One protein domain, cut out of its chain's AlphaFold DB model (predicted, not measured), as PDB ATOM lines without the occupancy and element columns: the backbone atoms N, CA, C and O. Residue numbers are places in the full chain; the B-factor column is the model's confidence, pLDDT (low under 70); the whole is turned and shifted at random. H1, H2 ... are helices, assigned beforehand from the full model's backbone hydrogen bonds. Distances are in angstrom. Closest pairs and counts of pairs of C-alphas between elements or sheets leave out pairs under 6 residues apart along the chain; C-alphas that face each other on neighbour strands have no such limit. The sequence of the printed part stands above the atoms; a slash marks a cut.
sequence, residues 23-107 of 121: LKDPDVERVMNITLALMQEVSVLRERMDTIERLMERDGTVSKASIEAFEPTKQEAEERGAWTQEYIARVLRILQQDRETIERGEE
ATOM      1  N   LEU A  23      74.708 106.362 -19.284       93.88
ATOM      2  CA  LEU A  23      74.453 104.928 -19.384       93.88
ATOM      3  C   LEU A  23      74.483 104.463 -20.841       93.88
ATOM      4  O   LEU A  23      74.167 105.207 -21.765       93.88
ATOM      5  N   LYS A  24      74.829 103.184 -21.037       93.88
ATOM      6  CA  LYS A  24      74.860 102.550 -22.365       93.88
ATOM      7  C   LYS A  24      73.510 102.648 -23.082       93.88
ATOM      8  O   LYS A  24      73.478 102.805 -24.297       93.88
ATOM      9  N   ASP A  25      72.429 102.494 -22.326       95.81
ATOM     10  CA  ASP A  25      71.063 102.611 -22.817       95.81
ATOM     11  C   ASP A  25      70.414 103.869 -22.211       95.81
ATOM     12  O   ASP A  25      70.164 103.903 -20.997       95.81
ATOM     13  N   PRO A  26      70.145 104.903 -23.027       92.81
ATOM     14  CA  PRO A  26      69.468 106.118 -22.590       92.81
ATOM     15  C   PRO A  26      68.099 105.873 -21.940       92.81
ATOM     16  O   PRO A  26      67.663 106.675 -21.113       92.81
ATOM     17  N   ASP A  27      67.388 104.795 -22.278       94.75
ATOM     18  CA  ASP A  27      66.080 104.500 -21.681       94.75
ATOM     19  C   ASP A  27      66.209 104.081 -20.211       94.75
ATOM     20  O   ASP A  27      65.393 104.476 -19.375       94.75
ATOM     21  N   VAL A  28      67.293 103.385 -19.852       96.94
ATOM     22  CA  VAL A  28      67.598 103.051 -18.451       96.94
ATOM     23  C   VAL A  28      67.854 104.322 -17.642       96.94
ATOM     24  O   VAL A  28      67.362 104.464 -16.521       96.94
ATOM     25  N   GLU A  29      68.582 105.280 -18.217       95.69
ATOM     26  CA  GLU A  29      68.863 106.550 -17.547       95.69
ATOM     27  C   GLU A  29      67.591 107.394 -17.379       95.69
ATOM     28  O   GLU A  29      67.417 108.036 -16.339       95.69
ATOM     29  N   ARG A  30      66.649 107.345 -18.333       95.44
ATOM     30  CA  ARG A  30      65.325 107.980 -18.183       95.44
ATOM     31  C   ARG A  30      64.551 107.411 -17.007       95.44
ATOM     32  O   ARG A  30      64.071 108.180 -16.175       95.44
ATOM     33  N   VAL A  31      64.445 106.085 -16.929       97.00
ATOM     34  CA  VAL A  31      63.751 105.415 -15.822       97.00
ATOM     35  C   VAL A  31      64.410 105.782 -14.495       97.00
ATOM     36  O   VAL A  31      63.709 106.181 -13.571       97.00
ATOM     37  N   MET A  32      65.745 105.762 -14.424       96.88
ATOM     38  CA  MET A  32      66.486 106.185 -13.233       96.88
ATOM     39  C   MET A  32      66.156 107.631 -12.827       96.88
ATOM     40  O   MET A  32      65.886 107.883 -11.653       96.88
ATOM     41  N   ASN A  33      66.120 108.572 -13.779       95.94
ATOM     42  CA  ASN A  33      65.741 109.965 -13.512       95.94
ATOM     43  C   ASN A  33      64.311 110.069 -12.951       95.94
ATOM     44  O   ASN A  33      64.098 110.759 -11.955       95.94
ATOM     45  N   ILE A  34      63.350 109.354 -13.548       97.38
ATOM     46  CA  ILE A  34      61.955 109.313 -13.076       97.38
ATOM     47  C   ILE A  34      61.888 108.733 -11.659       97.38
ATOM     48  O   ILE A  34      61.214 109.290 -10.796       97.38
ATOM     49  N   THR A  35      62.603 107.638 -11.392       98.06
ATOM     50  CA  THR A  35      62.628 106.996 -10.073       98.06
ATOM     51  C   THR A  35      63.218 107.912  -9.003       98.06
ATOM     52  O   THR A  35      62.662 107.992  -7.911       98.06
ATOM     53  N   LEU A  36      64.301 108.635  -9.303       97.19
ATOM     54  CA  LEU A  36      64.900 109.592  -8.367       97.19
ATOM     55  C   LEU A  36      63.960 110.770  -8.077       97.19
ATOM     56  O   LEU A  36      63.785 111.134  -6.914       97.19
ATOM     57  N   ALA A  37      63.307 111.319  -9.107       96.62
ATOM     58  CA  ALA A  37      62.305 112.370  -8.930       96.62
ATOM     59  C   ALA A  37      61.122 111.878  -8.078       96.62
ATOM     60  O   ALA A  37      60.704 112.553  -7.138       96.62
ATOM     61  N   LEU A  38      60.631 110.664  -8.346       97.50
ATOM     62  CA  LEU A  38      59.558 110.049  -7.569       97.50
ATOM     63  C   LEU A  38      59.964 109.821  -6.108       97.50
ATOM     64  O   LEU A  38      59.181 110.111  -5.207       97.50
ATOM     65  N   MET A  39      61.183 109.334  -5.864       97.94
ATOM     66  CA  MET A  39      61.720 109.143  -4.516       97.94
ATOM     67  C   MET A  39      61.711 110.456  -3.725       97.94
ATOM     68  O   MET A  39      61.289 110.463  -2.572       97.94
ATOM     69  N   GLN A  40      62.121 111.567  -4.346       96.25
ATOM     70  CA  GLN A  40      62.092 112.884  -3.713       96.25
ATOM     71  C   GLN A  40      60.662 113.317  -3.349       96.25
ATOM     72  O   GLN A  40      60.423 113.722  -2.211       96.25
ATOM     73  N   GLU A  41      59.705 113.200  -4.274       95.50
ATOM     74  CA  GLU A  41      58.302 113.556  -4.008       95.50
ATOM     75  C   GLU A  41      57.695 112.682  -2.893       95.50
ATOM     76  O   GLU A  41      56.975 113.182  -2.026       95.50
ATOM     77  N   VAL A  42      58.028 111.384  -2.856       97.00
ATOM     78  CA  VAL A  42      57.584 110.462  -1.796       97.00
ATOM     79  C   VAL A  42      58.176 110.836  -0.435       97.00
ATOM     80  O   VAL A  42      57.460 110.766   0.566       97.00
ATOM     81  N   SER A  43      59.444 111.250  -0.370       95.44
ATOM     82  CA  SER A  43      60.059 111.722   0.878       95.44
ATOM     83  C   SER A  43      59.336 112.953   1.430       95.44
ATOM     84  O   SER A  43      58.963 112.962   2.602       95.44
ATOM     85  N   VAL A  44      59.035 113.937   0.576       95.62
ATOM     86  CA  VAL A  44      58.280 115.141   0.969       95.62
ATOM     87  C   VAL A  44      56.867 114.784   1.446       95.62
ATOM     88  O   VAL A  44      56.400 115.311   2.458       95.62
ATOM     89  N   LEU A  45      56.183 113.860   0.760       94.94
ATOM     90  CA  LEU A  45      54.866 113.376   1.185       94.94
ATOM     91  C   LEU A  45      54.932 112.712   2.569       94.94
ATOM     92  O   LEU A  45      54.057 112.956   3.398       94.94
ATOM     93  N   ARG A  46      55.961 111.892   2.827       95.88
ATOM     94  CA  ARG A  46      56.158 111.221   4.122       95.88
ATOM     95  C   ARG A  46      56.385 112.217   5.253       95.88
ATOM     96  O   ARG A  46      55.742 112.084   6.287       95.88
ATOM     97  N   GLU A  47      57.236 113.222   5.053       94.62
ATOM     98  CA  GLU A  47      57.472 114.278   6.050       94.62
ATOM     99  C   GLU A  47      56.198 115.081   6.345       94.62
ATOM    100  O   GLU A  47      55.873 115.364   7.503       94.62
ATOM    101  N   ARG A  48      55.426 115.408   5.301       95.06
ATOM    102  CA  ARG A  48      54.142 116.095   5.462       95.06
ATOM    103  C   ARG A  48      53.123 115.228   6.201       95.06
ATOM    104  O   ARG A  48      52.396 115.759   7.036       95.06
ATOM    105  N   MET A  49      53.072 113.926   5.915       93.62
ATOM    106  CA  MET A  49      52.181 112.994   6.609       93.62
ATOM    107  C   MET A  49      52.545 112.869   8.093       93.62
ATOM    108  O   MET A  49      51.667 113.050   8.928       93.62
ATOM    109  N   ASP A  50      53.828 112.681   8.428       93.06
ATOM    110  CA  ASP A  50      54.303 112.660   9.825       93.06
ATOM    111  C   ASP A  50      53.932 113.962  10.558       93.06
ATOM    112  O   ASP A  50      53.444 113.939  11.687       93.06
ATOM    113  N   THR A  51      54.069 115.111   9.888       89.06
ATOM    114  CA  THR A  51      53.656 116.404  10.453       89.06
ATOM    115  C   THR A  51      52.151 116.449  10.737       89.06
ATOM    116  O   THR A  51      51.750 116.897  11.812       89.06
ATOM    117  N   ILE A  52      51.316 115.989   9.798       91.00
ATOM    118  CA  ILE A  52      49.855 115.932   9.965       91.00
ATOM    119  C   ILE A  52      49.487 115.021  11.138       91.00
ATOM    120  O   ILE A  52      48.693 115.429  11.985       91.00
ATOM    121  N   GLU A  53      50.090 113.835  11.230       86.56
ATOM    122  CA  GLU A  53      49.856 112.885  12.323       86.56
ATOM    123  C   GLU A  53      50.197 113.506  13.687       86.56
ATOM    124  O   GLU A  53      49.366 113.493  14.594       86.56
ATOM    125  N   ARG A  54      51.356 114.168  13.815       87.00
ATOM    126  CA  ARG A  54      51.758 114.863  15.055       87.00
ATOM    127  C   ARG A  54      50.834 116.016  15.435       87.00
ATOM    128  O   ARG A  54      50.643 116.276  16.622       87.00
ATOM    129  N   LEU A  55      50.310 116.757  14.456       87.81
ATOM    130  CA  LEU A  55      49.337 117.824  14.709       87.81
ATOM    131  C   LEU A  55      47.988 117.240  15.146       87.81
ATOM    132  O   LEU A  55      47.393 117.721  16.107       87.81
ATOM    133  N   MET A  56      47.549 116.154  14.513       86.75
ATOM    134  CA  MET A  56      46.330 115.441  14.893       86.75
ATOM    135  C   MET A  56      46.413 114.831  16.298       86.75
ATOM    136  O   MET A  56      45.424 114.877  17.020       86.75
ATOM    137  N   GLU A  57      47.568 114.308  16.719       81.50
ATOM    138  CA  GLU A  57      47.776 113.841  18.100       81.50
ATOM    139  C   GLU A  57      47.654 114.972  19.132       81.50
ATOM    140  O   GLU A  57      47.219 114.734  20.259       81.50
ATOM    141  N   ARG A  58      48.023 116.203  18.758       84.44
ATOM    142  CA  ARG A  58      47.938 117.382  19.634       84.44
ATOM    143  C   ARG A  58      46.516 117.944  19.721       84.44
ATOM    144  O   ARG A  58      46.090 118.296  20.818       84.44
ATOM    145  N   ASP A  59      45.801 117.991  18.596       76.19
ATOM    146  CA  ASP A  59      44.515 118.701  18.462       76.19
ATOM    147  C   ASP A  59      43.280 117.764  18.376       76.19
ATOM    148  O   ASP A  59      42.134 118.213  18.461       76.19
ATOM    149  N   GLY A  60      43.484 116.449  18.234       67.94
ATOM    150  CA  GLY A  60      42.512 115.376  18.503       67.94
ATOM    151  C   GLY A  60      41.317 115.219  17.551       67.94
ATOM    152  O   GLY A  60      40.354 114.542  17.908       67.94
ATOM    153  N   THR A  61      41.316 115.843  16.369       74.06
ATOM    154  CA  THR A  61      40.051 116.146  15.661       74.06
ATOM    155  C   THR A  61      39.717 115.295  14.429       74.06
ATOM    156  O   THR A  61      38.562 115.287  14.006       74.06
ATOM    157  N   VAL A  62      40.669 114.571  13.829       83.75
ATOM    158  CA  VAL A  62      40.440 113.845  12.561       83.75
ATOM    159  C   VAL A  62      40.353 112.336  12.800       83.75
ATOM    160  O   VAL A  62      41.253 111.725  13.369       83.75
ATOM    161  N   SER A  63      39.265 111.717  12.333       80.25
ATOM    162  CA  SER A  63      39.042 110.267  12.401       80.25
ATOM    163  C   SER A  63      39.330 109.584  11.058       80.25
ATOM    164  O   SER A  63      39.246 110.205   9.997       80.25
ATOM    165  N   LYS A  64      39.583 108.269  11.065       76.56
ATOM    166  CA  LYS A  64      39.709 107.494   9.817       76.56
ATOM    167  C   LYS A  64      38.438 107.580   8.962       76.56
ATOM    168  O   LYS A  64      38.525 107.766   7.757       76.56
ATOM    169  N   ALA A  65      37.260 107.519   9.589       81.81
ATOM    170  CA  ALA A  65      35.976 107.625   8.893       81.81
ATOM    171  C   ALA A  65      35.799 108.976   8.178       81.81
ATOM    172  O   ALA A  65      35.288 109.005   7.066       81.81
ATOM    173  N   SER A  66      36.265 110.080   8.774       84.25
ATOM    174  CA  SER A  66      36.217 111.398   8.123       84.25
ATOM    175  C   SER A  66      37.165 111.520   6.927       84.25
ATOM    176  O   SER A  66      36.876 112.294   6.025       84.25
ATOM    177  N   ILE A  67      38.268 110.762   6.897       83.50
ATOM    178  CA  ILE A  67      39.173 110.718   5.736       83.50
ATOM    179  C   ILE A  67      38.511 109.955   4.584       83.50
ATOM    180  O   ILE A  67      38.484 110.449   3.462       83.50
ATOM    181  N   GLU A  68      37.949 108.777   4.862       83.81
ATOM    182  CA  GLU A  68      37.306 107.938   3.837       83.81
ATOM    183  C   GLU A  68      36.017 108.568   3.283       83.81
ATOM    184  O   GLU A  68      35.687 108.382   2.116       83.81
ATOM    185  N   ALA A  69      35.289 109.330   4.106       89.31
ATOM    186  CA  ALA A  69      34.076 110.042   3.703       89.31
ATOM    187  C   ALA A  69      34.349 111.437   3.107       89.31
ATOM    188  O   ALA A  69      33.402 112.173   2.833       89.31
ATOM    189  N   PHE A  70      35.617 111.835   2.952       89.12
ATOM    190  CA  PHE A  70      35.960 113.150   2.423       89.12
ATOM    191  C   PHE A  70      35.586 113.252   0.940       89.12
ATOM    192  O   PHE A  70      36.219 112.643   0.076       89.12
ATOM    193  N   GLU A  71      34.599 114.091   0.643       92.50
ATOM    194  CA  GLU A  71      34.260 114.491  -0.716       92.50
ATOM    195  C   GLU A  71      34.782 115.909  -0.971       92.50
ATOM    196  O   GLU A  71      34.353 116.845  -0.291       92.50
ATOM    197  N   PRO A  72      35.707 116.101  -1.929       91.06
ATOM    198  CA  PRO A  72      36.194 117.429  -2.248       91.06
ATOM    199  C   PRO A  72      35.068 118.265  -2.856       91.06
ATOM    200  O   PRO A  72      34.337 117.827  -3.750       91.06
ATOM    201  N   THR A  73      34.986 119.518  -2.435       96.88
ATOM    202  CA  THR A  73      34.246 120.539  -3.170       96.88
ATOM    203  C   THR A  73      34.840 120.723  -4.570       96.88
ATOM    204  O   THR A  73      35.974 120.330  -4.854       96.88
ATOM    205  N   LYS A  74      34.091 121.371  -5.473       95.25
ATOM    206  CA  LYS A  74      34.588 121.671  -6.829       95.25
ATOM    207  C   LYS A  74      35.921 122.423  -6.806       95.25
ATOM    208  O   LYS A  74      36.815 122.081  -7.568       95.25
ATOM    209  N   GLN A  75      36.055 123.392  -5.903       96.12
ATOM    210  CA  GLN A  75      37.279 124.170  -5.761       96.12
ATOM    211  C   GLN A  75      38.453 123.299  -5.285       96.12
ATOM    212  O   GLN A  75      39.508 123.311  -5.909       96.12
ATOM    213  N   GLU A  76      38.272 122.485  -4.243       93.88
ATOM    214  CA  GLU A  76      39.333 121.586  -3.756       93.88
ATOM    215  C   GLU A  76      39.734 120.545  -4.813       93.88
ATOM    216  O   GLU A  76      40.899 120.156  -4.907       93.88
ATOM    217  N   ALA A  77      38.781 120.088  -5.631       93.31
ATOM    218  CA  ALA A  77      39.057 119.189  -6.745       93.31
ATOM    219  C   ALA A  77      39.876 119.877  -7.853       93.31
ATOM    220  O   ALA A  77      40.810 119.270  -8.378       93.31
ATOM    221  N   GLU A  78      39.568 121.133  -8.187       94.38
ATOM    222  CA  GLU A  78      40.350 121.940  -9.134       94.38
ATOM    223  C   GLU A  78      41.777 122.181  -8.624       94.38
ATOM    224  O   GLU A  78      42.739 121.966  -9.363       94.38
ATOM    225  N   GLU A  79      41.929 122.535  -7.345       93.38
ATOM    226  CA  GLU A  79      43.230 122.710  -6.690       93.38
ATOM    227  C   GLU A  79      44.050 121.408  -6.703       93.38
ATOM    228  O   GLU A  79      45.229 121.412  -7.070       93.38
ATOM    229  N   ARG A  80      43.419 120.263  -6.394       92.81
ATOM    230  CA  ARG A  80      44.053 118.937  -6.526       92.81
ATOM    231  C   ARG A  80      44.438 118.627  -7.968       92.81
ATOM    232  O   ARG A  80      45.495 118.037  -8.200       92.81
ATOM    233  N   GLY A  81      43.602 119.008  -8.929       93.31
ATOM    234  CA  GLY A  81      43.870 118.845 -10.352       93.31
ATOM    235  C   GLY A  81      45.120 119.610 -10.778       93.31
ATOM    236  O   GLY A  81      46.023 119.015 -11.365       93.31
ATOM    237  N   ALA A  82      45.209 120.894 -10.419       92.50
ATOM    238  CA  ALA A  82      46.376 121.728 -10.689       92.50
ATOM    239  C   ALA A  82      47.647 121.140 -10.055       92.50
ATOM    240  O   ALA A  82      48.638 120.919 -10.754       92.50
ATOM    241  N   TRP A  83      47.588 120.770  -8.772       90.88
ATOM    242  CA  TRP A  83      48.711 120.133  -8.081       90.88
ATOM    243  C   TRP A  83      49.148 118.817  -8.744       90.88
ATOM    244  O   TRP A  83      50.344 118.550  -8.870       90.88
ATOM    245  N   THR A  84      48.195 118.015  -9.229       92.94
ATOM    246  CA  THR A  84      48.484 116.762  -9.945       92.94
ATOM    247  C   THR A  84      49.224 117.023 -11.256       92.94
ATOM    248  O   THR A  84      50.180 116.312 -11.563       92.94
ATOM    249  N   GLN A  85      48.828 118.048 -12.017       92.19
ATOM    250  CA  GLN A  85      49.534 118.422 -13.248       92.19
ATOM    251  C   GLN A  85      50.979 118.838 -12.959       92.19
ATOM    252  O   GLN A  85      51.902 118.387 -13.637       92.19
ATOM    253  N   GLU A  86      51.194 119.637 -11.914       92.38
ATOM    254  CA  GLU A  86      52.538 120.039 -11.499       92.38
ATOM    255  C   GLU A  86      53.387 118.847 -11.035       92.38
ATOM    256  O   GLU A  86      54.564 118.751 -11.384       92.38
ATOM    257  N   TYR A  87      52.800 117.923 -10.269       93.31
ATOM    258  CA  TYR A  87      53.462 116.694  -9.828       93.31
ATOM    259  C   TYR A  87      53.910 115.836 -11.017       93.31
ATOM    260  O   TYR A  87      55.080 115.455 -11.100       93.31
ATOM    261  N   ILE A  88      53.015 115.595 -11.981       93.25
ATOM    262  CA  ILE A  88      53.336 114.845 -13.202       93.25
ATOM    263  C   ILE A  88      54.456 115.546 -13.976       93.25
ATOM    264  O   ILE A  88      55.402 114.888 -14.414       93.25
ATOM    265  N   ALA A  89      54.394 116.873 -14.105       93.38
ATOM    266  CA  ALA A  89      55.419 117.644 -14.795       93.38
ATOM    267  C   ALA A  89      56.798 117.524 -14.122       93.38
ATOM    268  O   ALA A  89      57.800 117.374 -14.824       93.38
ATOM    269  N   ARG A  90      56.864 117.537 -12.781       94.00
ATOM    270  CA  ARG A  90      58.117 117.342 -12.032       94.00
ATOM    271  C   ARG A  90      58.677 115.932 -12.206       94.00
ATOM    272  O   ARG A  90      59.854 115.791 -12.537       94.00
ATOM    273  N   VAL A  91      57.844 114.901 -12.051       95.94
ATOM    274  CA  VAL A  91      58.271 113.493 -12.150       95.94
ATOM    275  C   VAL A  91      58.691 113.121 -13.576       95.94
ATOM    276  O   VAL A  91      59.699 112.446 -13.770       95.94
ATOM    277  N   LEU A  92      57.960 113.596 -14.588       95.50
ATOM    278  CA  LEU A  92      58.214 113.285 -16.000       95.50
ATOM    279  C   LEU A  92      59.036 114.358 -16.721       95.50
ATOM    280  O   LEU A  92      59.093 114.372 -17.953       95.50
ATOM    281  N   ARG A  93      59.710 115.247 -15.981       94.50
ATOM    282  CA  ARG A  93      60.514 116.340 -16.545       94.50
ATOM    283  C   ARG A  93      61.503 115.862 -17.611       94.50
ATOM    284  O   ARG A  93      61.665 116.531 -18.626       94.50
ATOM    285  N   ILE A  94      62.123 114.701 -17.406       94.19
ATOM    286  CA  ILE A  94      63.043 114.088 -18.371       94.19
ATOM    287  C   ILE A  94      62.415 113.938 -19.765       94.19
ATOM    288  O   ILE A  94      63.022 114.326 -20.758       94.19
ATOM    289  N   LEU A  95      61.172 113.458 -19.836       93.19
ATOM    290  CA  LEU A  95      60.471 113.228 -21.099       93.19
ATOM    291  C   LEU A  95      60.068 114.545 -21.767       93.19
ATOM    292  O   LEU A  95      60.086 114.649 -22.992       93.19
ATOM    293  N   GLN A  96      59.742 115.568 -20.971       91.38
ATOM    294  CA  GLN A  96      59.478 116.911 -21.494       91.38
ATOM    295  C   GLN A  96      60.726 117.493 -22.169       91.38
ATOM    296  O   GLN A  96      60.648 118.004 -23.283       91.38
ATOM    297  N   GLN A  97      61.893 117.346 -21.537       91.19
ATOM    298  CA  GLN A  97      63.168 117.816 -22.084       91.19
ATOM    299  C   GLN A  97      63.600 117.046 -23.338       91.19
ATOM    300  O   GLN A  97      64.198 117.627 -24.246       91.19
ATOM    301  N   ASP A  98      63.284 115.754 -23.408       90.44
ATOM    302  CA  ASP A  98      63.512 114.954 -24.610       90.44
ATOM    303  C   ASP A  98      62.619 115.414 -25.762       90.44
ATOM    304  O   ASP A  98      63.112 115.602 -26.875       90.44
ATOM    305  N   ARG A  99      61.334 115.692 -25.492       90.25
ATOM    306  CA  ARG A  99      60.431 116.289 -26.487       90.25
ATOM    307  C   ARG A  99      60.974 117.626 -26.992       90.25
ATOM    308  O   ARG A  99      61.063 117.821 -28.199       90.25
ATOM    309  N   GLU A 100      61.410 118.506 -26.088       89.00
ATOM    310  CA  GLU A 100      62.035 119.786 -26.456       89.00
ATOM    311  C   GLU A 100      63.301 119.605 -27.304       89.00
ATOM    312  O   GLU A 100      63.577 120.425 -28.175       89.00
ATOM    313  N   THR A 101      64.078 118.544 -27.072       87.50
ATOM    314  CA  THR A 101      65.277 118.248 -27.871       87.50
ATOM    315  C   THR A 101      64.901 117.867 -29.300       87.50
ATOM    316  O   THR A 101      65.509 118.360 -30.242       87.50
ATOM    317  N   ILE A 102      63.864 117.043 -29.467       87.50
ATOM    318  CA  ILE A 102      63.348 116.668 -30.791       87.50
ATOM    319  C   ILE A 102      62.810 117.902 -31.529       87.50
ATOM    320  O   ILE A 102      63.068 118.065 -32.719       87.50
ATOM    321  N   GLU A 103      62.099 118.788 -30.826       87.94
ATOM    322  CA  GLU A 103      61.537 120.019 -31.399       87.94
ATOM    323  C   GLU A 103      62.613 121.048 -31.793       87.94
ATOM    324  O   GLU A 103      62.470 121.716 -32.818       87.94
ATOM    325  N   ARG A 104      63.683 121.195 -30.995       84.50
ATOM    326  CA  ARG A 104      64.784 122.147 -31.256       84.50
ATOM    327  C   ARG A 104      65.805 121.642 -32.280       84.50
ATOM    328  O   ARG A 104      66.500 122.467 -32.869       84.50
ATOM    329  N   GLY A 105      65.874 120.332 -32.515       80.81
ATOM    330  CA  GLY A 105      66.836 119.709 -33.425       80.81
ATOM    331  C   GLY A 105      68.200 119.433 -32.780       80.81
ATOM    332  O   GLY A 105      68.359 119.502 -31.560       80.81
ATOM    333  N   GLU A 106      69.190 119.071 -33.602       75.94
ATOM    334  CA  GLU A 106      70.548 118.794 -33.123       75.94
ATOM    335  C   GLU A 106      71.210 120.061 -32.569       75.94
ATOM    336  O   GLU A 106      71.339 121.078 -33.247       75.94
ATOM    337  N   GLU A 107      71.650 119.980 -31.315       82.19
ATOM    338  CA  GLU A 107      72.426 121.020 -30.645       82.19
ATOM    339  C   GLU A 107      73.858 120.510 -30.438       82.19
ATOM    340  O   GLU A 107      74.060 119.323 -30.167       82.19
TER     341      GLU A 107
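What this domain is: This is residues 23 to 107 of the 121 residues of an uncharacterized protein of Hyphomonas neptunium (strain ATCC 15444) (UniProt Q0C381). What does the model look like at first sight? One long, straight helix, H1, makes the longest axis, and the chain then folds back beside it through the short H2 to a wide corner of two helices, H3 and H4, whose tip packs on H1 with residues 90 to 91 and 93 to 95. Away from that tip the frame is open, with H2 and the far ends of H3 and H4 clear of H1. What is it made of, and how large is it? The printed part has 85 residues with four named helices, in the order H1, H2, H3, H4, and no named strand; the class is all helix. It is extended, with a radius of gyration of the C-alphas of 18.7 A, and spans 58 by 29 by 17 A, only just elongated.

Where its parts are: Where is the longest helix? H1 is residues 26 to 59, 49.7 A from first to last C-alpha, beginning at C-alpha 26 at (69.468, 106.118, -22.590) and ending at C-alpha 59 at (44.515, 118.701, 18.462). Where are the other helices? H2 is residues 64 to 68, 6.5 A long, and H3 is residues 74 to 91, 25.6 A long. H4 is residues 93 to 104, 16.4 A long, and ends at C-alpha 104 at (64.784, 122.147, -31.256).

How they stand to each other: What touches H1? H1 touches H3, residues 34 to 38 against residues 90 to 91 alone, at a steep tilt of 41 degrees, opposite ways; the closest C-alphas are those of Ala 37 and Val 91, 5.3 A apart. H1 also touches H4, residues 30 to 34 against residues 93 to 95 alone, at a steep tilt of 39 degrees, opposite ways; the closest C-alphas are those of Arg 30 and Ile 94, 6.5 A apart. How do H3 and H4 stand? They are close but not clearly touching, with the C-alphas of Ala 89 and Gln 96 closest at 7.9 A, and run the same way at a steep tilt of 69.7 degrees, only just short of about perpendicular. What of H2 and the backbones? H2 is apart from H1, H3 and H4. In H1, H2, H3 and H4 every O i to N i+4 pair is within hydrogen-bond range.

The domain as a whole: How far does it reach? The two C-alphas farthest apart are those of Gly 60 and Glu 106, 58.8 A. Is it broken or loosely linked? The printed part has no cut, and the links H1 to H2, H2 to H3 and H3 to H4 are tight. Where is confidence low? The mean pLDDT of the printed part is 90.9, and residue 60 alone is under 70.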